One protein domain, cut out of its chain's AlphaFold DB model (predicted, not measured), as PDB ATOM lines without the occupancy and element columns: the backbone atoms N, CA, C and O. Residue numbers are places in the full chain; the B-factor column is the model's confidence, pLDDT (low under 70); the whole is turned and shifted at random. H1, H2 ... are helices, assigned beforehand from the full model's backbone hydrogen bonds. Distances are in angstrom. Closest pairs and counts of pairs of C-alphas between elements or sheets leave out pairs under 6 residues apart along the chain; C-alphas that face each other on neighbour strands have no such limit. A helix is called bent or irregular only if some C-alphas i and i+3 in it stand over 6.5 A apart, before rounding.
ATOM      1  N   LYS A 477     174.505 129.719 113.706       91.56
ATOM      2  CA  LYS A 477     173.755 129.558 114.970       91.56
ATOM      3  C   LYS A 477     174.283 130.426 116.116       91.56
ATOM      4  O   LYS A 477     173.489 130.904 116.922       91.56
ATOM      5  N   THR A 478     175.591 130.689 116.193       93.38
ATOM      6  CA  THR A 478     176.153 131.622 117.190       93.38
ATOM      7  C   THR A 478     175.654 133.056 117.041       93.38
ATOM      8  O   THR A 478     175.704 133.819 118.007       93.38
ATOM      9  N   LEU A 479     175.168 133.440 115.859       94.44
ATOM     10  CA  LEU A 479     174.674 134.781 115.570       94.44
ATOM     11  C   LEU A 479     173.476 135.153 116.450       94.44
ATOM     12  O   LEU A 479     173.368 136.307 116.856       94.44
ATOM     13  N   ASP A 480     172.641 134.174 116.815       95.06
ATOM     14  CA  ASP A 480     171.525 134.370 117.745       95.06
ATOM     15  C   ASP A 480     172.027 134.930 119.085       95.06
ATOM     16  O   ASP A 480     171.505 135.920 119.602       95.06
ATOM     17  N   ARG A 481     173.098 134.337 119.631       94.94
ATOM     18  CA  ARG A 481     173.707 134.779 120.890       94.94
ATOM     19  C   ARG A 481     174.369 136.147 120.748       94.94
ATOM     20  O   ARG A 481     174.159 137.004 121.602       94.94
ATOM     21  N   LEU A 482     175.118 136.355 119.666       94.75
ATOM     22  CA  LEU A 482     175.791 137.628 119.390       94.75
ATOM     23  C   LEU A 482     174.796 138.788 119.240       94.75
ATOM     24  O   LEU A 482     175.057 139.871 119.754       94.75
ATOM     25  N   SER A 483     173.645 138.563 118.598       95.62
ATOM     26  CA  SER A 483     172.583 139.570 118.492       95.62
ATOM     27  C   SER A 483     171.991 139.921 119.858       95.62
ATOM     28  O   SER A 483     171.871 141.104 120.176       95.62
ATOM     29  N   VAL A 484     171.691 138.928 120.706       96.12
ATOM     30  CA  VAL A 484     171.199 139.194 122.072       96.12
ATOM     31  C   VAL A 484     172.233 139.966 122.891       96.12
ATOM     32  O   VAL A 484     171.883 140.945 123.548       96.12
ATOM     33  N   ASP A 485     173.504 139.562 122.846       95.12
ATOM     34  CA  ASP A 485     174.569 140.223 123.605       95.12
ATOM     35  C   ASP A 485     174.836 141.655 123.094       95.12
ATOM     36  O   ASP A 485     175.053 142.559 123.903       95.12
ATOM     37  N   GLN A 486     174.735 141.899 121.780       94.38
ATOM     38  CA  GLN A 486     174.795 143.243 121.195       94.38
ATOM     39  C   GLN A 486     173.643 144.124 121.693       94.38
ATOM     40  O   GLN A 486     173.894 145.199 122.236       94.38
ATOM     41  N   GLN A 487     172.393 143.666 121.550       95.00
ATOM     42  CA  GLN A 487     171.212 144.412 122.005       95.00
ATOM     43  C   GLN A 487     171.293 144.690 123.515       95.00
ATOM     44  O   GLN A 487     171.018 145.803 123.966       95.00
ATOM     45  N   LYS A 488     171.762 143.714 124.303       95.81
ATOM     46  CA  LYS A 488     172.027 143.880 125.738       95.81
ATOM     47  C   LYS A 488     173.078 144.954 126.016       95.81
ATOM     48  O   LYS A 488     172.894 145.751 126.935       95.81
ATOM     49  N   GLY A 489     174.168 144.980 125.249       94.81
ATOM     50  CA  GLY A 489     175.215 145.995 125.358       94.81
ATOM     51  C   GLY A 489     174.703 147.405 125.057       94.81
ATOM     52  O   GLY A 489     174.973 148.326 125.825       94.81
ATOM     53  N   GLU A 490     173.907 147.563 123.997       93.88
ATOM     54  CA  GLU A 490     173.288 148.840 123.608       93.88
ATOM     55  C   GLU A 490     172.330 149.363 124.695       93.88
ATOM     56  O   GLU A 490     172.434 150.523 125.109       93.88
ATOM     57  N   ILE A 491     171.455 148.501 125.231       97.12
ATOM     58  CA  ILE A 491     170.551 148.853 126.341       97.12
ATOM     59  C   ILE A 491     171.359 149.195 127.600       97.12
ATOM     60  O   ILE A 491     171.096 150.200 128.260       97.12
ATOM     61  N   GLY A 492     172.375 148.391 127.925       95.81
ATOM     62  CA  GLY A 492     173.257 148.618 129.067       95.81
ATOM     63  C   GLY A 492     174.000 149.954 128.992       95.81
ATOM     64  O   GLY A 492     174.092 150.658 129.998       95.81
ATOM     65  N   ALA A 493     174.473 150.345 127.806       95.56
ATOM     66  CA  ALA A 493     175.106 151.641 127.574       95.56
ATOM     67  C   ALA A 493     174.115 152.805 127.753       95.56
ATOM     68  O   ALA A 493     174.439 153.779 128.435       95.56
ATOM     69  N   ALA A 494     172.888 152.682 127.231       96.00
ATOM     70  CA  ALA A 494     171.830 153.678 127.433       96.00
ATOM     71  C   ALA A 494     171.467 153.838 128.922       96.00
ATOM     72  O   ALA A 494     171.385 154.960 129.426       96.00
ATOM     73  N   LEU A 495     171.351 152.727 129.661       95.25
ATOM     74  CA  LEU A 495     171.179 152.726 131.119       95.25
ATOM     75  C   LEU A 495     172.385 153.339 131.844       95.25
ATOM     76  O   LEU A 495     172.231 154.002 132.869       95.25
ATOM     77  N   GLY A 496     173.601 153.105 131.350       92.56
ATOM     78  CA  GLY A 496     174.844 153.730 131.811       92.56
ATOM     79  C   GLY A 496     174.793 155.254 131.737       92.56
ATOM     80  O   GLY A 496     175.117 155.917 132.718       92.56
ATOM     81  N   ALA A 497     174.318 155.774 130.607       93.56
ATOM     82  CA  ALA A 497     174.239 157.199 130.296       93.56
ATOM     83  C   ALA A 497     172.976 157.909 130.831       93.56
ATOM     84  O   ALA A 497     172.821 159.106 130.610       93.56
ATOM     85  N   GLY A 498     172.059 157.201 131.502       91.75
ATOM     86  CA  GLY A 498     170.795 157.777 131.987       91.75
ATOM     87  C   GLY A 498     169.762 158.054 130.885       91.75
ATOM     88  O   GLY A 498     168.793 158.775 131.111       91.75
ATOM     89  N   LEU A 499     169.935 157.474 129.693       95.19
ATOM     90  CA  LEU A 499     169.013 157.594 128.560       95.19
ATOM     91  C   LEU A 499     167.862 156.583 128.698       95.19
ATOM     92  O   LEU A 499     167.758 155.623 127.931       95.19
ATOM     93  N   PHE A 500     167.008 156.775 129.707       94.75
ATOM     94  CA  PHE A 500     165.996 155.789 130.111       94.75
ATOM     95  C   PHE A 500     164.988 155.441 129.008       94.75
ATOM     96  O   PHE A 500     164.732 154.261 128.780       94.75
ATOM     97  N   GLY A 501     164.490 156.429 128.254       93.94
ATOM     98  CA  GLY A 501     163.578 156.175 127.130       93.94
ATOM     99  C   GLY A 501     164.212 155.337 126.011       93.94
ATOM    100  O   GLY A 501     163.560 154.462 125.445       93.94
ATOM    101  N   THR A 502     165.501 155.540 125.724       94.75
ATOM    102  CA  THR A 502     166.244 154.726 124.746       94.75
ATOM    103  C   THR A 502     166.456 153.302 125.254       94.75
ATOM    104  O   THR A 502     166.271 152.351 124.496       94.75
ATOM    105  N   ALA A 503     166.805 153.143 126.534       96.62
ATOM    106  CA  ALA A 503     166.962 151.829 127.153       96.62
ATOM    107  C   ALA A 503     165.651 151.029 127.135       96.62
ATOM    108  O   ALA A 503     165.641 149.853 126.780       96.62
ATOM    109  N   GLU A 504     164.537 151.682 127.462       95.62
ATOM    110  CA  GLU A 504     163.211 151.075 127.467       95.62
ATOM    111  C   GLU A 504     162.726 150.696 126.060       95.62
ATOM    112  O   GLU A 504     162.231 149.590 125.849       95.62
ATOM    113  N   ALA A 505     162.933 151.561 125.062       95.50
ATOM    114  CA  ALA A 505     162.652 151.218 123.667       95.50
ATOM    115  C   ALA A 505     163.477 150.003 123.198       95.50
ATOM    116  O   ALA A 505     162.965 149.136 122.484       95.50
ATOM    117  N   GLY A 506     164.739 149.909 123.635       95.31
ATOM    118  CA  GLY A 506     165.591 148.746 123.399       95.31
ATOM    119  C   GLY A 506     165.069 147.473 124.074       95.31
ATOM    120  O   GLY A 506     165.049 146.424 123.435       95.31
ATOM    121  N   LEU A 507     164.566 147.561 125.310       95.75
ATOM    122  CA  LEU A 507     163.912 146.446 126.010       95.75
ATOM    123  C   LEU A 507     162.671 145.942 125.266       95.75
ATOM    124  O   LEU A 507     162.549 144.738 125.040       95.75
ATOM    125  N   PHE A 508     161.796 146.843 124.802       94.88
ATOM    126  CA  PHE A 508     160.646 146.471 123.966       94.88
ATOM    127  C   PHE A 508     161.065 145.722 122.702       94.88
ATOM    128  O   PHE A 508     160.398 144.766 122.299       94.88
ATOM    129  N   LYS A 509     162.148 146.169 122.056       94.44
ATOM    130  CA  LYS A 509     162.678 145.527 120.854       94.44
ATOM    131  C   LYS A 509     163.229 144.137 121.173       94.44
ATOM    132  O   LYS A 509     162.834 143.188 120.505       94.44
ATOM    133  N   LEU A 510     164.069 144.017 122.203       95.38
ATOM    134  CA  LEU A 510     164.698 142.757 122.602       95.38
ATOM    135  C   LEU A 510     163.663 141.707 123.030       95.38
ATOM    136  O   LEU A 510     163.770 140.552 122.634       95.38
ATOM    137  N   ASP A 511     162.645 142.093 123.799       94.44
ATOM    138  CA  ASP A 511     161.586 141.182 124.256       94.44
ATOM    139  C   ASP A 511     160.760 140.604 123.090       94.44
ATOM    140  O   ASP A 511     160.452 139.407 123.033       94.44
ATOM    141  N   ARG A 512     160.453 141.455 122.104       92.38
ATOM    142  CA  ARG A 512     159.601 141.111 120.958       92.38
ATOM    143  C   ARG A 512     160.353 140.507 119.780       92.38
ATOM    144  O   ARG A 512     159.698 140.055 118.839       92.38
ATOM    145  N   ASP A 513     161.681 140.497 119.807       92.31
ATOM    146  CA  ASP A 513     162.487 140.002 118.698       92.31
ATOM    147  C   ASP A 513     162.243 138.505 118.476       92.31
ATOM    148  O   ASP A 513     162.343 137.699 119.398       92.31
ATOM    149  N   LYS A 514     161.891 138.118 117.252       90.88
ATOM    150  CA  LYS A 514     161.683 136.715 116.856       90.88
ATOM    151  C   LYS A 514     162.626 136.294 115.732       90.88
ATOM    152  O   LYS A 514     162.535 135.156 115.278       90.88
ATOM    153  N   ASN A 515     163.504 137.189 115.283       91.75
ATOM    154  CA  ASN A 515     164.352 136.987 114.116       91.75
ATOM    155  C   ASN A 515     165.609 136.209 114.501       91.75
ATOM    156  O   ASN A 515     166.713 136.738 114.458       91.75
ATOM    157  N   PHE A 516     165.423 134.949 114.878       94.12
ATOM    158  CA  PHE A 516     166.491 134.048 115.295       94.12
ATOM    159  C   PHE A 516     166.479 132.775 114.455       94.12
ATOM    160  O   PHE A 516     165.415 132.306 114.048       94.12
ATOM    161  N   ILE A 517     167.656 132.198 114.232       93.50
ATOM    162  CA  ILE A 517     167.814 130.932 113.507       93.50
ATOM    163  C   ILE A 517     167.200 129.797 114.328       93.50
ATOM    164  O   ILE A 517     166.443 128.986 113.799       93.50
ATOM    165  N   ASN A 518     167.477 129.759 115.636       93.12
ATOM    166  CA  ASN A 518     166.890 128.802 116.563       93.12
ATOM    167  C   ASN A 518     166.208 129.510 117.739       93.12
ATOM    168  O   ASN A 518     166.727 129.578 118.858       93.12
ATOM    169  N   LEU A 519     164.981 129.978 117.490       91.62
ATOM    170  CA  LEU A 519     164.161 130.664 118.489       91.62
ATOM    171  C   LEU A 519     163.991 129.849 119.782       91.62
ATOM    172  O   LEU A 519     164.046 130.413 120.872       91.62
ATOM    173  N   ALA A 520     163.801 128.530 119.681       92.50
ATOM    174  CA  ALA A 520     163.579 127.677 120.847       92.50
ATOM    175  C   ALA A 520     164.797 127.647 121.783       92.50
ATOM    176  O   ALA A 520     164.638 127.673 123.002       92.50
ATOM    177  N   GLN A 521     166.006 127.632 121.216       93.81
ATOM    178  CA  GLN A 521     167.247 127.582 121.982       93.81
ATOM    179  C   GLN A 521     167.641 128.947 122.560       93.81
ATOM    180  O   GLN A 521     168.140 129.008 123.683       93.81
ATOM    181  N   ILE A 522     167.427 130.041 121.822       95.25
ATOM    182  CA  ILE A 522     167.845 131.380 122.266       95.25
ATOM    183  C   ILE A 522     166.829 132.062 123.189       95.25
ATOM    184  O   ILE A 522     167.206 132.917 123.993       95.25
ATOM    185  N   LYS A 523     165.548 131.677 123.133       93.56
ATOM    186  CA  LYS A 523     164.478 132.296 123.927       93.56
ATOM    187  C   LYS A 523     164.809 132.410 125.431       93.56
ATOM    188  O   LYS A 523     164.721 133.530 125.930       93.56
ATOM    189  N   PRO A 524     165.276 131.360 126.141       94.50
ATOM    190  CA  PRO A 524     165.601 131.471 127.570       94.50
ATOM    191  C   PRO A 524     166.737 132.462 127.862       94.50
ATOM    192  O   PRO A 524     166.722 133.167 128.867       94.50
ATOM    193  N   VAL A 525     167.727 132.537 126.966       94.75
ATOM    194  CA  VAL A 525     168.856 133.473 127.071       94.75
ATOM    195  C   VAL A 525     168.376 134.917 126.932       94.75
ATOM    196  O   VAL A 525     168.770 135.783 127.714       94.75
ATOM    197  N   ARG A 526     167.518 135.167 125.941       95.56
ATOM    198  CA  ARG A 526     166.932 136.479 125.668       95.56
ATOM    199  C   ARG A 526     166.027 136.931 126.813       95.56
ATOM    200  O   ARG A 526     166.191 138.040 127.301       95.56
ATOM    201  N   GLU A 527     165.127 136.064 127.279       94.12
ATOM    202  CA  GLU A 527     164.233 136.346 128.414       94.12
ATOM    203  C   GLU A 527     165.023 136.678 129.683       94.12
ATOM    204  O   GLU A 527     164.714 137.650 130.369       94.12
ATOM    205  N   ARG A 528     166.111 135.945 129.955       94.00
ATOM    206  CA  ARG A 528     166.996 136.271 131.076       94.00
ATOM    207  C   ARG A 528     167.644 137.649 130.924       94.00
ATOM    208  O   ARG A 528     167.701 138.398 131.895       94.00
ATOM    209  N   ALA A 529     168.122 137.986 129.725       95.44
ATOM    210  CA  ALA A 529     168.718 139.292 129.458       95.44
ATOM    211  C   ALA A 529     167.707 140.436 129.636       95.44
ATOM    212  O   ALA A 529     168.065 141.460 130.214       95.44
ATOM    213  N   VAL A 530     166.461 140.248 129.187       95.94
ATOM    214  CA  VAL A 530     165.363 141.206 129.381       95.94
ATOM    215  C   VAL A 530     165.099 141.429 130.869       95.94
ATOM    216  O   VAL A 530     165.121 142.576 131.299       95.94
ATOM    217  N   LEU A 531     164.944 140.360 131.658       93.56
ATOM    218  CA  LEU A 531     164.706 140.454 133.105       93.56
ATOM    219  C   LEU A 531     165.824 141.216 133.835       93.56
ATOM    220  O   LEU A 531     165.553 142.146 134.592       93.56
ATOM    221  N   ASP A 532     167.090 140.870 133.574       93.25
ATOM    222  CA  ASP A 532     168.236 141.513 134.236       93.25
ATOM    223  C   ASP A 532     168.338 143.020 133.887       93.25
ATOM    224  O   ASP A 532     168.700 143.856 134.728       93.25
ATOM    225  N   LEU A 533     168.040 143.386 132.635       96.44
ATOM    226  CA  LEU A 533     168.059 144.775 132.161       96.44
ATOM    227  C   LEU A 533     166.847 145.572 132.654       96.44
ATOM    228  O   LEU A 533     167.001 146.743 133.000       96.44
ATOM    229  N   GLU A 534     165.675 144.945 132.720       94.00
ATOM    230  CA  GLU A 534     164.454 145.513 133.289       94.00
ATOM    231  C   GLU A 534     164.668 145.884 134.762       94.00
ATOM    232  O   GLU A 534     164.483 147.040 135.142       94.00
ATOM    233  N   ASP A 535     165.159 144.955 135.589       90.81
ATOM    234  CA  ASP A 535     165.474 145.241 136.995       90.81
ATOM    235  C   ASP A 535     166.529 146.351 137.134       90.81
ATOM    236  O   ASP A 535     166.461 147.196 138.034       90.81
ATOM    237  N   THR A 536     167.492 146.406 136.208       93.50
ATOM    238  CA  THR A 536     168.490 147.482 136.176       93.50
ATOM    239  C   THR A 536     167.868 148.837 135.830       93.50
ATOM    240  O   THR A 536     168.250 149.831 136.454       93.50
ATOM    241  N   LEU A 537     166.921 148.892 134.886       93.94
ATOM    242  CA  LEU A 537     166.169 150.104 134.546       93.94
ATOM    243  C   LEU A 537     165.444 150.645 135.780       93.94
ATOM    244  O   LEU A 537     165.675 151.797 136.150       93.94
ATOM    245  N   TYR A 538     164.657 149.807 136.463       89.12
ATOM    246  CA  TYR A 538     163.931 150.208 137.672       89.12
ATOM    247  C   TYR A 538     164.860 150.758 138.747       89.12
ATOM    248  O   TYR A 538     164.668 151.875 139.227       89.12
ATOM    249  N   ARG A 539     165.904 150.000 139.097       89.69
ATOM    250  CA  ARG A 539     166.850 150.401 140.143       89.69
ATOM    251  C   ARG A 539     167.542 151.722 139.810       89.69
ATOM    252  O   ARG A 539     167.748 152.538 140.700       89.69
ATOM    253  N   LYS A 540     167.930 151.944 138.551       92.31
ATOM    254  CA  LYS A 540     168.581 153.201 138.160       92.31
ATOM    255  C   LYS A 540     167.619 154.385 138.162       92.31
ATOM    256  O   LYS A 540     168.021 155.450 138.613       92.31
ATOM    257  N   VAL A 541     166.378 154.213 137.705       91.25
ATOM    258  CA  VAL A 541     165.358 155.271 137.790       91.25
ATOM    259  C   VAL A 541     165.100 155.643 139.250       91.25
ATOM    260  O   VAL A 541     165.105 156.829 139.573       91.25
ATOM    261  N   ASP A 542     164.964 154.658 140.142       86.56
ATOM    262  CA  ASP A 542     164.809 154.880 141.586       86.56
ATOM    263  C   ASP A 542     166.010 155.639 142.178       86.56
ATOM    264  O   ASP A 542     165.837 156.727 142.726       86.56
ATOM    265  N   LEU A 543     167.237 155.142 141.986       89.19
ATOM    266  CA  LEU A 543     168.456 155.781 142.504       89.19
ATOM    267  C   LEU A 543     168.649 157.212 141.984       89.19
ATOM    268  O   LEU A 543     168.950 158.111 142.768       89.19
ATOM    269  N   THR A 544     168.466 157.445 140.682       90.88
ATOM    270  CA  THR A 544     168.616 158.783 140.095       90.88
ATOM    271  C   THR A 544     167.513 159.726 140.570       90.88
ATOM    272  O   THR A 544     167.785 160.898 140.821       90.88
ATOM    273  N   THR A 545     166.281 159.232 140.744       88.25
ATOM    274  CA  THR A 545     165.195 160.043 141.310       88.25
ATOM    275  C   THR A 545     165.509 160.436 142.752       88.25
ATOM    276  O   THR A 545     165.396 161.613 143.087       88.25
ATOM    277  N   ARG A 546     165.976 159.494 143.581       84.38
ATOM    278  CA  ARG A 546     166.370 159.766 144.972       84.38
ATOM    279  C   ARG A 546     167.490 160.787 145.063       84.38
ATOM    280  O   ARG A 546     167.319 161.793 145.733       84.38
ATOM    281  N   ALA A 547     168.577 160.587 144.321       87.81
ATOM    282  CA  ALA A 547     169.698 161.522 144.317       87.81
ATOM    283  C   ALA A 547     169.264 162.937 143.901       87.81
ATOM    284  O   ALA A 547     169.713 163.922 144.482       87.81
ATOM    285  N   ARG A 548     168.349 163.050 142.926       89.25
ATOM    286  CA  ARG A 548     167.789 164.339 142.506       89.25
ATOM    287  C   ARG A 548     166.966 164.998 143.617       89.25
ATOM    288  O   ARG A 548     167.081 166.206 143.809       89.25
ATOM    289  N   VAL A 549     166.155 164.219 144.338       86.50
ATOM    290  CA  VAL A 549     165.413 164.711 145.506       86.50
ATOM    291  C   VAL A 549     166.385 165.143 146.598       86.50
ATOM    292  O   VAL A 549     166.276 166.275 147.041       86.50
ATOM    293  N   ASP A 550     167.369 164.324 146.973       84.69
ATOM    294  CA  ASP A 550     168.344 164.637 148.027       84.69
ATOM    295  C   ASP A 550     169.103 165.946 147.763       84.69
ATOM    296  O   ASP A 550     169.194 166.790 148.656       84.69
ATOM    297  N   VAL A 551     169.571 166.162 146.527       88.75
ATOM    298  CA  VAL A 551     170.208 167.427 146.116       88.75
ATOM    299  C   VAL A 551     169.243 168.601 146.282       88.75
ATOM    300  O   VAL A 551     169.604 169.621 146.865       88.75
ATOM    301  N   PHE A 552     167.990 168.450 145.845       90.00
ATOM    302  CA  PHE A 552     166.972 169.480 146.046       90.00
ATOM    303  C   PHE A 552     166.706 169.745 147.532       90.00
ATOM    304  O   PHE A 552     166.574 170.904 147.933       90.00
ATOM    305  N   LEU A 553     166.672 168.696 148.363       85.00
ATOM    306  CA  LEU A 553     166.511 168.838 149.807       85.00
ATOM    307  C   LEU A 553     167.652 169.667 150.389       85.00
ATOM    308  O   LEU A 553     167.391 170.527 151.214       85.00
ATOM    309  N   GLU A 554     168.900 169.428 149.989       84.06
ATOM    310  CA  GLU A 554     170.060 170.184 150.480       84.06
ATOM    311  C   GLU A 554     170.074 171.637 150.000       84.06
ATOM    312  O   GLU A 554     170.294 172.541 150.806       84.06
ATOM    313  N   GLU A 555     169.776 171.887 148.725       87.81
ATOM    314  CA  GLU A 555     169.789 173.236 148.152       87.81
ATOM    315  C   GLU A 555     168.654 174.123 148.676       87.81
ATOM    316  O   GLU A 555     168.823 175.337 148.820       87.81
ATOM    317  N   LYS A 556     167.473 173.547 148.934       88.94
ATOM    318  CA  LYS A 556     166.255 174.315 149.238       88.94
ATOM    319  C   LYS A 556     165.902 174.382 150.717       88.94
ATOM    320  O   LYS A 556     164.995 175.140 151.063       88.94
ATOM    321  N   VAL A 557     166.612 173.674 151.597       84.25
ATOM    322  CA  VAL A 557     166.287 173.615 153.036       84.25
ATOM    323  C   VAL A 557     166.338 174.966 153.760       84.25
ATOM    324  O   VAL A 557     165.635 175.150 154.748       84.25
ATOM    325  N   HIS A 558     167.124 175.925 153.260       85.19
ATOM    326  CA  HIS A 558     167.245 177.272 153.836       85.19
ATOM    327  C   HIS A 558     166.289 178.300 153.202       85.19
ATOM    328  O   HIS A 558     166.406 179.499 153.455       85.19
ATOM    329  N   THR A 559     165.355 177.866 152.351       90.00
ATOM    330  CA  THR A 559     164.412 178.769 151.682       90.00
ATOM    331  C   THR A 559     163.449 179.383 152.702       90.00
ATOM    332  O   THR A 559     162.737 178.671 153.401       90.00
ATOM    333  N   LEU A 560     163.409 180.718 152.788       89.75
ATOM    334  CA  LEU A 560     162.606 181.436 153.793       89.75
ATOM    335  C   LEU A 560     161.293 182.023 153.249       89.75
ATOM    336  O   LEU A 560     160.424 182.435 154.019       89.75
ATOM    337  N   THR A 561     161.154 182.099 151.928       87.62
ATOM    338  CA  THR A 561     160.019 182.709 151.223       87.62
ATOM    339  C   THR A 561     159.522 181.771 150.136       87.62
ATOM    340  O   THR A 561     160.330 181.063 149.549       87.62
ATOM    341  N   ASP A 562     158.221 181.800 149.846       88.69
ATOM    342  CA  ASP A 562     157.594 180.928 148.836       88.69
ATOM    343  C   ASP A 562     157.818 179.423 149.094       88.69
ATOM    344  O   ASP A 562     157.958 178.613 148.189       88.69
ATOM    345  N   VAL A 563     157.851 179.032 150.372       90.81
ATOM    346  CA  VAL A 563     158.100 177.644 150.797       90.81
ATOM    347  C   VAL A 563     157.062 176.664 150.236       90.81
ATOM    348  O   VAL A 563     157.398 175.518 149.953       90.81
ATOM    349  N   ASP A 564     155.814 177.101 150.035       89.06
ATOM    350  CA  ASP A 564     154.750 176.258 149.478       89.06
ATOM    351  C   ASP A 564     155.058 175.777 148.052       89.06
ATOM    352  O   ASP A 564     154.733 174.634 147.713       89.06
ATOM    353  N   SER A 565     155.728 176.593 147.224       90.00
ATOM    354  CA  SER A 565     156.033 176.222 145.837       90.00
ATOM    355  C   SER A 565     157.028 175.062 145.750       90.00
ATOM    356  O   SER A 565     156.911 174.227 144.847       90.00
ATOM    357  N   LEU A 566     157.913 174.912 146.746       91.81
ATOM    358  CA  LEU A 566     158.873 173.806 146.835       91.81
ATOM    359  C   LEU A 566     158.184 172.437 146.829       91.81
ATOM    360  O   LEU A 566     158.703 171.486 146.257       91.81
ATOM    361  N   TYR A 567     156.993 172.328 147.421       90.62
ATOM    362  CA  TYR A 567     156.237 171.074 147.487       90.62
ATOM    363  C   TYR A 567     155.484 170.757 146.192       90.62
ATOM    364  O   TYR A 567     154.988 169.644 146.018       90.62
ATOM    365  N   THR A 568     155.396 171.705 145.265       88.69
ATOM    366  CA  THR A 568     154.805 171.496 143.935       88.69
ATOM    367  C   THR A 568     155.850 171.225 142.856       88.69
ATOM    368  O   THR A 568     155.491 171.013 141.700       88.69
ATOM    369  N   ASP A 569     157.133 171.187 143.229       89.69
ATOM    370  CA  ASP A 569     158.229 170.975 142.293       89.69
ATOM    371  C   ASP A 569     158.185 169.570 141.663       89.69
ATOM    372  O   ASP A 569     157.934 168.552 142.320       89.69
ATOM    373  N   SER A 570     158.471 169.524 140.361       88.25
ATOM    374  CA  SER A 570     158.584 168.299 139.566       88.25
ATOM    375  C   SER A 570     159.662 167.325 140.059       88.25
ATOM    376  O   SER A 570     159.655 166.158 139.664       88.25
ATOM    377  N   VAL A 571     160.570 167.762 140.940       89.19
ATOM    378  CA  VAL A 571     161.614 166.924 141.540       89.19
ATOM    379  C   VAL A 571     161.052 165.694 142.260       89.19
ATOM    380  O   VAL A 571     161.695 164.644 142.249       89.19
ATOM    381  N   PHE A 572     159.833 165.792 142.802       88.38
ATOM    382  CA  PHE A 572     159.132 164.709 143.499       88.38
ATOM    383  C   PHE A 572     158.374 163.750 142.567       88.38
ATOM    384  O   PHE A 572     157.632 162.892 143.040       88.38
ATOM    385  N   LEU A 573     158.542 163.879 141.250       88.06
ATOM    386  CA  LEU A 573     158.080 162.901 140.263       88.06
ATOM    387  C   LEU A 573     159.242 161.987 139.845       88.06
ATOM    388  O   LEU A 573     160.388 162.411 139.916       88.06
ATOM    389  N   PRO A 574     159.013 160.756 139.368       88.50
ATOM    390  CA  PRO A 574     160.084 159.929 138.808       88.50
ATOM    391  C   PRO A 574     160.842 160.631 137.669       88.50
ATOM    392  O   PRO A 574     160.253 161.380 136.891       88.50
ATOM    393  N   VAL A 575     162.145 160.364 137.528       90.50
ATOM    394  CA  VAL A 575     162.941 160.895 136.395       90.50
ATOM    395  C   VAL A 575     162.531 160.305 135.041       90.50
ATOM    396  O   VAL A 575     162.834 160.889 134.005       90.50
ATOM    397  N   HIS A 576     161.854 159.154 135.050       92.12
ATOM    398  CA  HIS A 576     161.314 158.478 133.872       92.12
ATOM    399  C   HIS A 576     160.065 157.679 134.260       92.12
ATOM    400  O   HIS A 576     160.078 156.983 135.276       92.12
ATOM    401  N   ASP A 577     159.001 157.760 133.456       89.25
ATOM    402  CA  ASP A 577     157.786 156.959 133.649       89.25
ATOM    403  C   ASP A 577     157.920 155.619 132.917       89.25
ATOM    404  O   ASP A 577     157.726 155.530 131.706       89.25
ATOM    405  N   ILE A 578     158.281 154.570 133.658       90.00
ATOM    406  CA  ILE A 578     158.522 153.234 133.098       90.00
ATOM    407  C   ILE A 578     157.198 152.633 132.607       90.00
ATOM    408  O   ILE A 578     156.229 152.549 133.347       90.00
ATOM    409  N   THR A 579     157.127 152.178 131.367       91.06
ATOM    410  CA  THR A 579     155.951 151.540 130.750       91.06
ATOM    411  C   THR A 579     156.184 150.079 130.366       91.06
ATOM    412  O   THR A 579     155.221 149.346 130.133       91.06
ATOM    413  N   PHE A 580     157.441 149.646 130.305       91.19
ATOM    414  CA  PHE A 580     157.842 148.288 129.970       91.19
ATOM    415  C   PHE A 580     157.722 147.338 131.168       91.19
ATOM    416  O   PHE A 580     158.095 147.674 132.290       91.19
ATOM    417  N   THR A 581     157.246 146.120 130.907       89.56
ATOM    418  CA  THR A 581     157.365 144.981 131.821       89.56
ATOM    419  C   THR A 581     157.401 143.682 131.029       89.56
ATOM    420  O   THR A 581     156.613 143.519 130.094       89.56
ATOM    421  N   SER A 582     158.306 142.770 131.391       88.62
ATOM    422  CA  SER A 582     158.292 141.387 130.886       88.62
ATOM    423  C   SER A 582     157.409 140.455 131.730       88.62
ATOM    424  O   SER A 582     157.083 139.347 131.301       88.62
ATOM    425  N   GLY A 583     157.005 140.908 132.922       83.00
ATOM    426  CA  GLY A 583     156.125 140.203 133.851       83.00
ATOM    427  C   GLY A 583     154.653 140.590 133.698       83.00
ATOM    428  O   GLY A 583     154.153 140.852 132.600       83.00
ATOM    429  N   THR A 584     153.918 140.616 134.812       80.75
ATOM    430  CA  THR A 584     152.506 141.009 134.780       80.75
ATOM    431  C   THR A 584     152.347 142.526 134.842       80.75
ATOM    432  O   THR A 584     153.154 143.253 135.426       80.75
ATOM    433  N   ARG A 585     151.234 143.030 134.294       81.06
ATOM    434  CA  ARG A 585     150.857 144.445 134.445       81.06
ATOM    435  C   ARG A 585     150.701 144.839 135.919       81.06
ATOM    436  O   ARG A 585     150.950 145.991 136.259       81.06
ATOM    437  N   THR A 586     150.314 143.896 136.775       81.19
ATOM    438  CA  THR A 586     150.192 144.096 138.223       81.19
ATOM    439  C   THR A 586     151.547 144.397 138.860       81.19
ATOM    440  O   THR A 586     151.634 145.329 139.653       81.19
ATOM    441  N   ASP A 587     152.610 143.695 138.456       78.81
ATOM    442  CA  ASP A 587     153.966 143.911 138.986       78.81
ATOM    443  C   ASP A 587     154.500 145.305 138.634       78.81
ATOM    444  O   ASP A 587     155.068 145.991 139.482       78.81
ATOM    445  N   LEU A 588     154.261 145.764 137.399       82.00
ATOM    446  CA  LEU A 588     154.602 147.127 136.974       82.00
ATOM    447  C   LEU A 588     153.847 148.174 137.802       82.00
ATOM    448  O   LEU A 588     154.440 149.153 138.252       82.00
ATOM    449  N   VAL A 589     152.540 147.976 138.012       84.44
ATOM    450  CA  VAL A 589     151.716 148.891 138.818       84.44
ATOM    451  C   VAL A 589     152.213 148.942 140.261       84.44
ATOM    452  O   VAL A 589     152.352 150.038 140.797       84.44
ATOM    453  N   GLN A 590     152.538 147.793 140.861       84.62
ATOM    454  CA  GLN A 590     153.067 147.739 142.222       84.62
ATOM    455  C   GLN A 590     154.405 148.476 142.332       84.62
ATOM    456  O   GLN A 590     154.558 149.335 143.190       84.62
ATOM    457  N   ARG A 591     155.349 148.231 141.414       80.38
ATOM    458  CA  ARG A 591     156.657 148.912 141.423       80.38
ATOM    459  C   ARG A 591     156.534 150.429 141.240       80.38
ATOM    460  O   ARG A 591     157.285 151.184 141.856       80.38
ATOM    461  N   LYS A 592     155.583 150.894 140.418       84.00
ATOM    462  CA  LYS A 592     155.270 152.329 140.303       84.00
ATOM    463  C   LYS A 592     154.707 152.897 141.599       84.00
ATOM    464  O   LYS A 592     155.095 154.000 141.980       84.00
ATOM    465  N   ALA A 593     153.802 152.164 142.245       86.06
ATOM    466  CA  ALA A 593     153.229 152.558 143.523       86.06
ATOM    467  C   ALA A 593     154.320 152.669 144.597       86.06
ATOM    468  O   ALA A 593     154.410 153.707 145.240       86.06
ATOM    469  N   ASP A 594     155.224 151.691 144.695       84.19
ATOM    470  CA  ASP A 594     156.322 151.700 145.670       84.19
ATOM    471  C   ASP A 594     157.241 152.928 145.506       84.19
ATOM    472  O   ASP A 594     157.624 153.567 146.489       84.19
ATOM    473  N   LEU A 595     157.579 153.297 144.261       83.88
ATOM    474  CA  LEU A 595     158.368 154.501 143.980       83.88
ATOM    475  C   LEU A 595     157.588 155.779 144.326       83.88
ATOM    476  O   LEU A 595     158.149 156.692 144.930       83.88
ATOM    477  N   ALA A 596     156.303 155.849 143.972       86.44
ATOM    478  CA  ALA A 596     155.453 156.997 144.283       86.44
ATOM    479  C   ALA A 596     155.277 157.190 145.798       86.44
ATOM    480  O   ALA A 596     155.433 158.307 146.292       86.44
ATOM    481  N   ASP A 597     155.035 156.109 146.541       86.56
ATOM    482  CA  ASP A 597     154.906 156.111 148.000       86.56
ATOM    483  C   ASP A 597     156.207 156.564 148.670       86.56
ATOM    484  O   ASP A 597     156.197 157.345 149.627       86.56
ATOM    485  N   HIS A 598     157.355 156.134 148.142       82.81
ATOM    486  CA  HIS A 598     158.649 156.574 148.649       82.81
ATOM    487  C   HIS A 598     158.902 158.069 148.394       82.81
ATOM    488  O   HIS A 598     159.332 158.786 149.299       82.81
ATOM    489  N   LEU A 599     158.593 158.567 147.192       87.56
ATOM    490  CA  LEU A 599     158.708 159.994 146.867       87.56
ATOM    491  C   LEU A 599     157.752 160.845 147.708       87.56
ATOM    492  O   LEU A 599     158.141 161.913 148.186       87.56
ATOM    493  N   ALA A 600     156.538 160.350 147.959       87.50
ATOM    494  CA  ALA A 600     155.592 160.977 148.873       87.50
ATOM    495  C   ALA A 600     156.156 161.038 150.299       87.50
ATOM    496  O   ALA A 600     156.095 162.089 150.934       87.50
ATOM    497  N   LYS A 601     156.796 159.967 150.788       88.25
ATOM    498  CA  LYS A 601     157.470 159.970 152.095       88.25
ATOM    499  C   LYS A 601     158.587 161.019 152.166       88.25
ATOM    500  O   LYS A 601     158.675 161.734 153.166       88.25
ATOM    501  N   LEU A 602     159.416 161.149 151.129       87.50
ATOM    502  CA  LEU A 602     160.472 162.171 151.088       87.50
ATOM    503  C   LEU A 602     159.881 163.587 151.108       87.50
ATOM    504  O   LEU A 602     160.320 164.428 151.894       87.50
ATOM    505  N   LYS A 603     158.843 163.823 150.299       90.44
ATOM    506  CA  LYS A 603     158.139 165.105 150.182       90.44
ATOM    507  C   LYS A 603     157.416 165.513 151.465       90.44
ATOM    508  O   LYS A 603     157.521 166.658 151.883       90.44
ATOM    509  N   GLU A 604     156.664 164.602 152.072       90.94
ATOM    510  CA  GLU A 604     155.695 164.915 153.131       90.94
ATOM    511  C   GLU A 604     156.232 164.640 154.543       90.94
ATOM    512  O   GLU A 604     155.674 165.132 155.520       90.94
ATOM    513  N   ASN A 605     157.331 163.891 154.681       90.31
ATOM    514  CA  ASN A 605     157.918 163.586 155.987       90.31
ATOM    515  C   ASN A 605     159.357 164.088 156.102       90.31
ATOM    516  O   ASN A 605     159.652 164.904 156.974       90.31
ATOM    517  N   GLU A 606     160.261 163.602 155.250       89.12
ATOM    518  CA  GLU A 606     161.704 163.779 155.466       89.12
ATOM    519  C   GLU A 606     162.169 165.213 155.171       89.12
ATOM    520  O   GLU A 606     162.858 165.815 155.999       89.12
ATOM    521  N   PHE A 607     161.723 165.803 154.056       90.06
ATOM    522  CA  PHE A 607     162.031 167.191 153.708       90.06
ATOM    523  C   PHE A 607     161.538 168.207 154.752       90.06
ATOM    524  O   PHE A 607     162.372 168.929 155.310       90.06
ATOM    525  N   PRO A 608     160.229 168.267 155.078       92.50
ATOM    526  CA  PRO A 608     159.723 169.196 156.078       92.50
ATOM    527  C   PRO A 608     160.375 169.000 157.448       92.50
ATOM    528  O   PRO A 608     160.703 169.986 158.101       92.50
ATOM    529  N   ALA A 609     160.631 167.758 157.879       92.25
ATOM    530  CA  ALA A 609     161.319 167.509 159.146       92.25
ATOM    531  C   ALA A 609     162.749 168.073 159.155       92.25
ATOM    532  O   ALA A 609     163.144 168.736 160.119       92.25
ATOM    533  N   LYS A 610     163.521 167.845 158.080       91.00
ATOM    534  CA  LYS A 610     164.888 168.372 157.934       91.00
ATOM    535  C   LYS A 610     164.888 169.904 157.930       91.00
ATOM    536  O   LYS A 610     165.676 170.505 158.660       91.00
ATOM    537  N   ALA A 611     163.972 170.521 157.183       92.56
ATOM    538  CA  ALA A 611     163.833 171.974 157.108       92.56
ATOM    539  C   ALA A 611     163.443 172.599 158.449       92.56
ATOM    540  O   ALA A 611     164.129 173.499 158.927       92.56
ATOM    541  N   VAL A 612     162.409 172.071 159.112       94.44
ATOM    542  CA  VAL A 612     161.983 172.540 160.440       94.44
ATOM    543  C   VAL A 612     163.126 172.450 161.441       94.44
ATOM    544  O   VAL A 612     163.345 173.393 162.194       94.44
ATOM    545  N   ARG A 613     163.873 171.340 161.451       94.06
ATOM    546  CA  ARG A 613     165.021 171.155 162.344       94.06
ATOM    547  C   ARG A 613     166.095 172.217 162.125       94.06
ATOM    548  O   ARG A 613     166.438 172.919 163.071       94.06
ATOM    549  N   LEU A 614     166.591 172.348 160.895       92.38
ATOM    550  CA  LEU A 614     167.694 173.262 160.589       92.38
ATOM    551  C   LEU A 614     167.296 174.727 160.786       92.38
ATOM    552  O   LEU A 614     167.998 175.468 161.474       92.38
ATOM    553  N   LEU A 615     166.135 175.128 160.265       94.00
ATOM    554  CA  LEU A 615     165.644 176.498 160.409       94.00
ATOM    555  C   LEU A 615     165.365 176.855 161.872       94.00
ATOM    556  O   LEU A 615     165.607 177.993 162.277       94.00
ATOM    557  N   TYR A 616     164.871 175.909 162.680       94.50
ATOM    558  CA  TYR A 616     164.644 176.134 164.107       94.50
ATOM    559  C   TYR A 616     165.958 176.330 164.865       94.50
ATOM    560  O   TYR A 616     166.077 177.272 165.651       94.50
ATOM    561  N   ASP A 617     166.956 175.485 164.611       93.88
ATOM    562  CA  ASP A 617     168.267 175.598 165.253       93.88
ATOM    563  C   ASP A 617     168.933 176.950 164.901       93.88
ATOM    564  O   ASP A 617     169.467 177.637 165.780       93.88
ATOM    565  N   GLU A 618     168.816 177.405 163.647       92.06
ATOM    566  CA  GLU A 618     169.247 178.745 163.220       92.06
ATOM    567  C   GLU A 618     168.450 179.876 163.882       92.06
ATOM    568  O   GLU A 618     169.025 180.885 164.305       92.06
ATOM    569  N   PHE A 619     167.128 179.718 163.975       94.06
ATOM    570  CA  PHE A 619     166.231 180.686 164.598       94.06
ATOM    571  C   PHE A 619     166.570 180.897 166.075       94.06
ATOM    572  O   PHE A 619     166.658 182.040 166.520       94.06
ATOM    573  N   ILE A 620     166.814 179.825 166.836       92.44
ATOM    574  CA  ILE A 620     167.171 179.912 168.259       92.44
ATOM    575  C   ILE A 620     168.551 180.546 168.455       92.44
ATOM    576  O   ILE A 620     168.727 181.342 169.384       92.44
ATOM    577  N   LYS A 621     169.517 180.217 167.588       91.69
ATOM    578  CA  LYS A 621     170.886 180.742 167.664       91.69
ATOM    579  C   LYS A 621     170.940 182.251 167.412       91.69
ATOM    580  O   LYS A 621     171.623 182.954 168.153       91.69
ATOM    581  N   SER A 622     170.191 182.743 166.420       89.69
ATOM    582  CA  SER A 622     170.183 184.160 166.025       89.69
ATOM    583  C   SER A 622     168.773 184.670 165.674       89.69
ATOM    584  O   SER A 622     168.492 184.939 164.504       89.69
ATOM    585  N   PRO A 623     167.879 184.893 166.662       88.44
ATOM    586  CA  PRO A 623     166.488 185.285 166.397       88.44
ATOM    587  C   PRO A 623     166.326 186.639 165.688       88.44
ATOM    588  O   PRO A 623     165.296 186.907 165.077       88.44
ATOM    589  N   SER A 624     167.324 187.521 165.785       84.81
ATOM    590  CA  SER A 624     167.314 188.838 165.138       84.81
ATOM    591  C   SER A 624     167.658 188.792 163.650       84.81
ATOM    592  O   SER A 624     167.337 189.735 162.934       84.81
ATOM    593  N   ASP A 625     168.301 187.720 163.180       88.00
ATOM    594  CA  ASP A 625     168.651 187.540 161.773       88.00
ATOM    595  C   ASP A 625     167.527 186.800 161.042       88.00
ATOM    596  O   ASP A 625     167.367 185.582 161.179       88.00
ATOM    597  N   SER A 626     166.727 187.552 160.284       90.12
ATOM    598  CA  SER A 626     165.614 187.036 159.474       90.12
ATOM    599  C   SER A 626     164.635 186.141 160.252       90.12
ATOM    600  O   SER A 626     163.909 185.340 159.666       90.12
ATOM    601  N   GLY A 627     164.584 186.267 161.584       90.81
ATOM    602  CA  GLY A 627     163.924 185.293 162.450       90.81
ATOM    603  C   GLY A 627     162.414 185.189 162.243       90.81
ATOM    604  O   GLY A 627     161.854 184.110 162.399       90.81
ATOM    605  N   VAL A 628     161.747 186.268 161.813       92.12
ATOM    606  CA  VAL A 628     160.323 186.216 161.434       92.12
ATOM    607  C   VAL A 628     160.110 185.361 160.187       92.12
ATOM    608  O   VAL A 628     159.171 184.569 160.146       92.12
ATOM    609  N   TYR A 629     160.978 185.500 159.182       92.25
ATOM    610  CA  TYR A 629     160.905 184.698 157.962       92.25
ATOM    611  C   TYR A 629     161.243 183.232 158.256       92.25
ATOM    612  O   TYR A 629     160.502 182.358 157.822       92.25
ATOM    613  N   LYS A 630     162.255 182.957 159.095       94.38
ATOM    614  CA  LYS A 630     162.566 181.599 159.587       94.38
ATOM    615  C   LYS A 630     161.383 180.972 160.329       94.38
ATOM    616  O   LYS A 630     160.974 179.869 159.991       94.38
ATOM    617  N   ALA A 631     160.774 181.681 161.283       92.62
ATOM    618  CA  ALA A 631     159.620 181.175 162.030       92.62
ATOM    619  C   ALA A 631     158.420 180.868 161.121       92.62
ATOM    620  O   ALA A 631     157.764 179.845 161.293       92.62
ATOM    621  N   ARG A 632     158.152 181.712 160.119       92.94
ATOM    622  CA  ARG A 632     157.090 181.459 159.133       92.94
ATOM    623  C   ARG A 632     157.408 180.283 158.225       92.94
ATOM    624  O   ARG A 632     156.545 179.435 158.054       92.94
ATOM    625  N   ALA A 633     158.628 180.208 157.700       93.25
ATOM    626  CA  ALA A 633     159.079 179.089 156.884       93.25
ATOM    627  C   ALA A 633     158.959 177.760 157.644       93.25
ATOM    628  O   ALA A 633     158.433 176.798 157.096       93.25
ATOM    629  N   ILE A 634     159.334 177.729 158.930       94.69
ATOM    630  CA  ILE A 634     159.135 176.574 159.821       94.69
ATOM    631  C   ILE A 634     157.658 176.164 159.865       94.69
ATOM    632  O   ILE A 634     157.350 174.992 159.662       94.69
ATOM    633  N   VAL A 635     156.738 177.107 160.087       93.44
ATOM    634  CA  VAL A 635     155.292 176.820 160.123       93.44
ATOM    635  C   VAL A 635     154.786 176.329 158.765       93.44
ATOM    636  O   VAL A 635     154.042 175.353 158.718       93.44
ATOM    637  N   THR A 636     155.218 176.945 157.663       93.19
ATOM    638  CA  THR A 636     154.834 176.523 156.310       93.19
ATOM    639  C   THR A 636     155.346 175.118 155.992       93.19
ATOM    640  O   THR A 636     154.552 174.283 155.574       93.19
ATOM    641  N   HIS A 637     156.613 174.794 156.279       94.44
ATOM    642  CA  HIS A 637     157.119 173.418 156.187       94.44
ATOM    643  C   HIS A 637     156.308 172.458 157.074       94.44
ATOM    644  O   HIS A 637     155.998 171.341 156.666       94.44
ATOM    645  N   GLY A 638     155.897 172.905 158.263       92.06
ATOM    646  CA  GLY A 638     155.031 172.149 159.166       92.06
ATOM    647  C   GLY A 638     153.662 171.795 158.601       92.06
ATOM    648  O   GLY A 638     153.169 170.708 158.884       92.06
ATOM    649  N   ASN A 639     153.069 172.655 157.770       92.56
ATOM    650  CA  ASN A 639     151.786 172.371 157.116       92.56
ATOM    651  C   ASN A 639     151.876 171.200 156.127       92.56
ATOM    652  O   ASN A 639     150.880 170.519 155.890       92.56
ATOM    653  N   HIS A 640     153.067 170.954 155.571       93.00
ATOM    654  CA  HIS A 640     153.337 169.828 154.673       93.00
ATOM    655  C   HIS A 640     153.870 168.591 155.405       93.00
ATOM    656  O   HIS A 640     153.984 167.532 154.791       93.00
ATOM    657  N   TYR A 641     154.184 168.699 156.702       93.94
ATOM    658  CA  TYR A 641     154.682 167.589 157.510       93.94
ATOM    659  C   TYR A 641     153.546 166.650 157.936       93.94
ATOM    660  O   TYR A 641     152.694 167.023 158.743       93.94
ATOM    661  N   LYS A 642     153.562 165.402 157.457       92.81
ATOM    662  CA  LYS A 642     152.603 164.354 157.858       92.81
ATOM    663  C   LYS A 642     153.163 163.345 158.862       92.81
ATOM    664  O   LYS A 642     152.463 162.408 159.241       92.81
ATOM    665  N   GLY A 643     154.407 163.519 159.300       89.50
ATOM    666  CA  GLY A 643     155.042 162.607 160.241       89.50
ATOM    667  C   GLY A 643     154.608 162.821 161.695       89.50
ATOM    668  O   GLY A 643     153.951 163.799 162.064       89.50
ATOM    669  N   ASP A 644     155.032 161.896 162.556       90.38
ATOM    670  CA  ASP A 644     154.670 161.869 163.976       90.38
ATOM    671  C   ASP A 644     155.817 162.201 164.937       90.38
ATOM    672  O   ASP A 644     155.683 162.012 166.149       90.38
ATOM    673  N   ASP A 645     156.925 162.746 164.428       92.94
ATOM    674  CA  ASP A 645     158.053 163.148 165.267       92.94
ATOM    675  C   ASP A 645     157.628 164.254 166.249       92.94
ATOM    676  O   ASP A 645     157.243 165.370 165.874       92.94
ATOM    677  N   LYS A 646     157.696 163.918 167.542       91.31
ATOM    678  CA  LYS A 646     157.320 164.809 168.641       91.31
ATOM    679  C   LYS A 646     158.194 166.060 168.682       91.31
ATOM    680  O   LYS A 646     157.677 167.128 168.997       91.31
ATOM    681  N   GLU A 647     159.484 165.951 168.373       92.94
ATOM    682  CA  GLU A 647     160.415 167.080 168.414       92.94
ATOM    683  C   GLU A 647     160.081 168.096 167.318       92.94
ATOM    684  O   GLU A 647     160.001 169.294 167.592       92.94
ATOM    685  N   ILE A 648     159.783 167.622 166.104       93.50
ATOM    686  CA  ILE A 648     159.334 168.476 164.996       93.50
ATOM    687  C   ILE A 648     158.026 169.181 165.363       93.50
ATOM    688  O   ILE A 648     157.951 170.406 165.268       93.50
ATOM    689  N   LYS A 649     157.024 168.454 165.876       90.94
ATOM    690  CA  LYS A 649     155.743 169.049 166.300       90.94
ATOM    691  C   LYS A 649     155.915 170.104 167.400       90.94
ATOM    692  O   LYS A 649     155.226 171.121 167.373       90.94
ATOM    693  N   ILE A 650     156.846 169.904 168.338       90.38
ATOM    694  CA  ILE A 650     157.177 170.907 169.361       90.38
ATOM    695  C   ILE A 650     157.826 172.140 168.723       90.38
ATOM    696  O   ILE A 650     157.387 173.251 168.998       90.38
ATOM    697  N   ARG A 651     158.821 171.977 167.843       94.19
ATOM    698  CA  ARG A 651     159.481 173.102 167.151       94.19
ATOM    699  C   ARG A 651     158.498 173.938 166.330       94.19
ATOM    700  O   ARG A 651     158.524 175.165 166.414       94.19
ATOM    701  N   LEU A 652     157.584 173.282 165.611       93.12
ATOM    702  CA  LEU A 652     156.467 173.931 164.916       93.12
ATOM    703  C   LEU A 652     155.601 174.728 165.888       93.12
ATOM    704  O   LEU A 652     155.344 175.914 165.677       93.12
ATOM    705  N   ALA A 653     155.198 174.081 166.985       90.44
ATOM    706  CA  ALA A 653     154.403 174.715 168.016       90.44
ATOM    707  C   ALA A 653     155.124 175.911 168.639       90.44
ATOM    708  O   ALA A 653     154.431 176.849 168.986       90.44
ATOM    709  N   GLU A 654     156.455 175.931 168.764       90.44
ATOM    710  CA  GLU A 654     157.216 177.073 169.293       90.44
ATOM    711  C   GLU A 654     157.261 178.276 168.331       90.44
ATOM    712  O   GLU A 654     157.219 179.419 168.790       90.44
ATOM    713  N   CYS A 655     157.294 178.037 167.018       93.06
ATOM    714  CA  CYS A 655     157.389 179.085 165.994       93.06
ATOM    715  C   CYS A 655     156.036 179.598 165.476       93.06
ATOM    716  O   CYS A 655     155.981 180.689 164.913       93.06
ATOM    717  N   ASP A 656     154.939 178.863 165.667       93.06
ATOM    718  CA  ASP A 656     153.609 179.324 165.261       93.06
ATOM    719  C   ASP A 656     153.036 180.347 166.263       93.06
ATOM    720  O   ASP A 656     152.721 179.964 167.394       93.06
ATOM    721  N   PRO A 657     152.829 181.630 165.900       90.50
ATOM    722  CA  PRO A 657     152.220 182.602 166.808       90.50
ATOM    723  C   PRO A 657     150.805 182.206 167.254       90.50
ATOM    724  O   PRO A 657     150.391 182.588 168.347       90.50
TER     725      PRO A 657
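Overview. This is residues 477 to 657 of the 794 residues of an uncharacterized protein of Elusimicrobia bacterium RIFOXYB2_FULL_49_7 (UniProt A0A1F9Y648). Picture a long rod of helices with a cluster at each end: H1, H2 and the first part of H3 make an up-and-down bundle, and H5b, H6 and H7 group at the other end, with the short H4 packed on H6. H3 and the bent but nearly straight H5 run the same way along the rod between the two clusters, and the link of residues 567 to 584 folds back along it. The 181 printed residues include seven named helices, H1 to H7 in chain order, and no named strand; the class is all helix. The whole is loose, with a radius of gyration of the C-alphas of 23.2 A and spans of 78 by 28 by 21 A.

Arrangement. Begin with H3, residues 519 to 556, the longest helix; it is irregular, C-alphas 521 and 524 being 7.0 A apart. With residues 522 to 540 alone it touches H1, residues 478 to 496, the same way at a shallow tilt of 6 degrees; the closest C-alphas, of Val 484 and Arg 526, are 6.2 A apart. H2, residues 500 to 512, forms helical hairpins with H1, closest at C-alphas Ile 491 and Ala 503, 4.7 A, and with H3, at Asp 511 and Val 530, 6.4 A. H5, residues 585 to 621, was assigned as one helix by its hydrogen bonds but is bent, with C-alphas 604 and 607 6.8 A apart; its arms H5a, residues 585 to 604, and H5b, residues 607 to 621, stand at 10 degrees. H3 and H5a only just touch, with 3 pairs of C-alphas within 8 A, the closest being Asp 542 and Leu 595 at 6.9 A. H6, residues 627 to 640, forms a helical hairpin with H5b, the C-alphas of Pro 608 and His 637 being closest at 5.0 A. H7, residues 646 to 655, touches H5b at a steep tilt of 54 degrees, closest at C-alphas Ala 609 and Ile 648, 6.3 A. H4, residues 563 to 566, touches H6, closest at C-alphas Val 563 and Ala 633, 6.3 A. H1 and H7 are apart. Every O i to N i+4 pair is within hydrogen-bond range in H1, H2, H5a, H5b and H7, but 32 of 34 in H3 and 9 of 10 in H6; H4 is too short for one.

Along the chain. Find C-alpha 478 at (176.153, 131.622, 117.190), where H1 begins its 26.5 A. H3 runs 53.4 A from C-alpha 519 at (164.161, 130.664, 118.489), H5a 28.1 A and H5b 21.4 A; H2 measures 18.4 A, H4 5.6 A, H6 20.3 A and H7 14.5 A, ending at C-alpha 655 at (157.389, 179.085, 165.994).

Size, cuts and confidence. Look to Lys 477 and Ser 624 for the two C-alphas farthest apart, 77.9 A. The printed part has no cut, and the link from H4 to H5, 18 residues, is long. Mean pLDDT of the printed part is 91.1, and no printed residue is under 70.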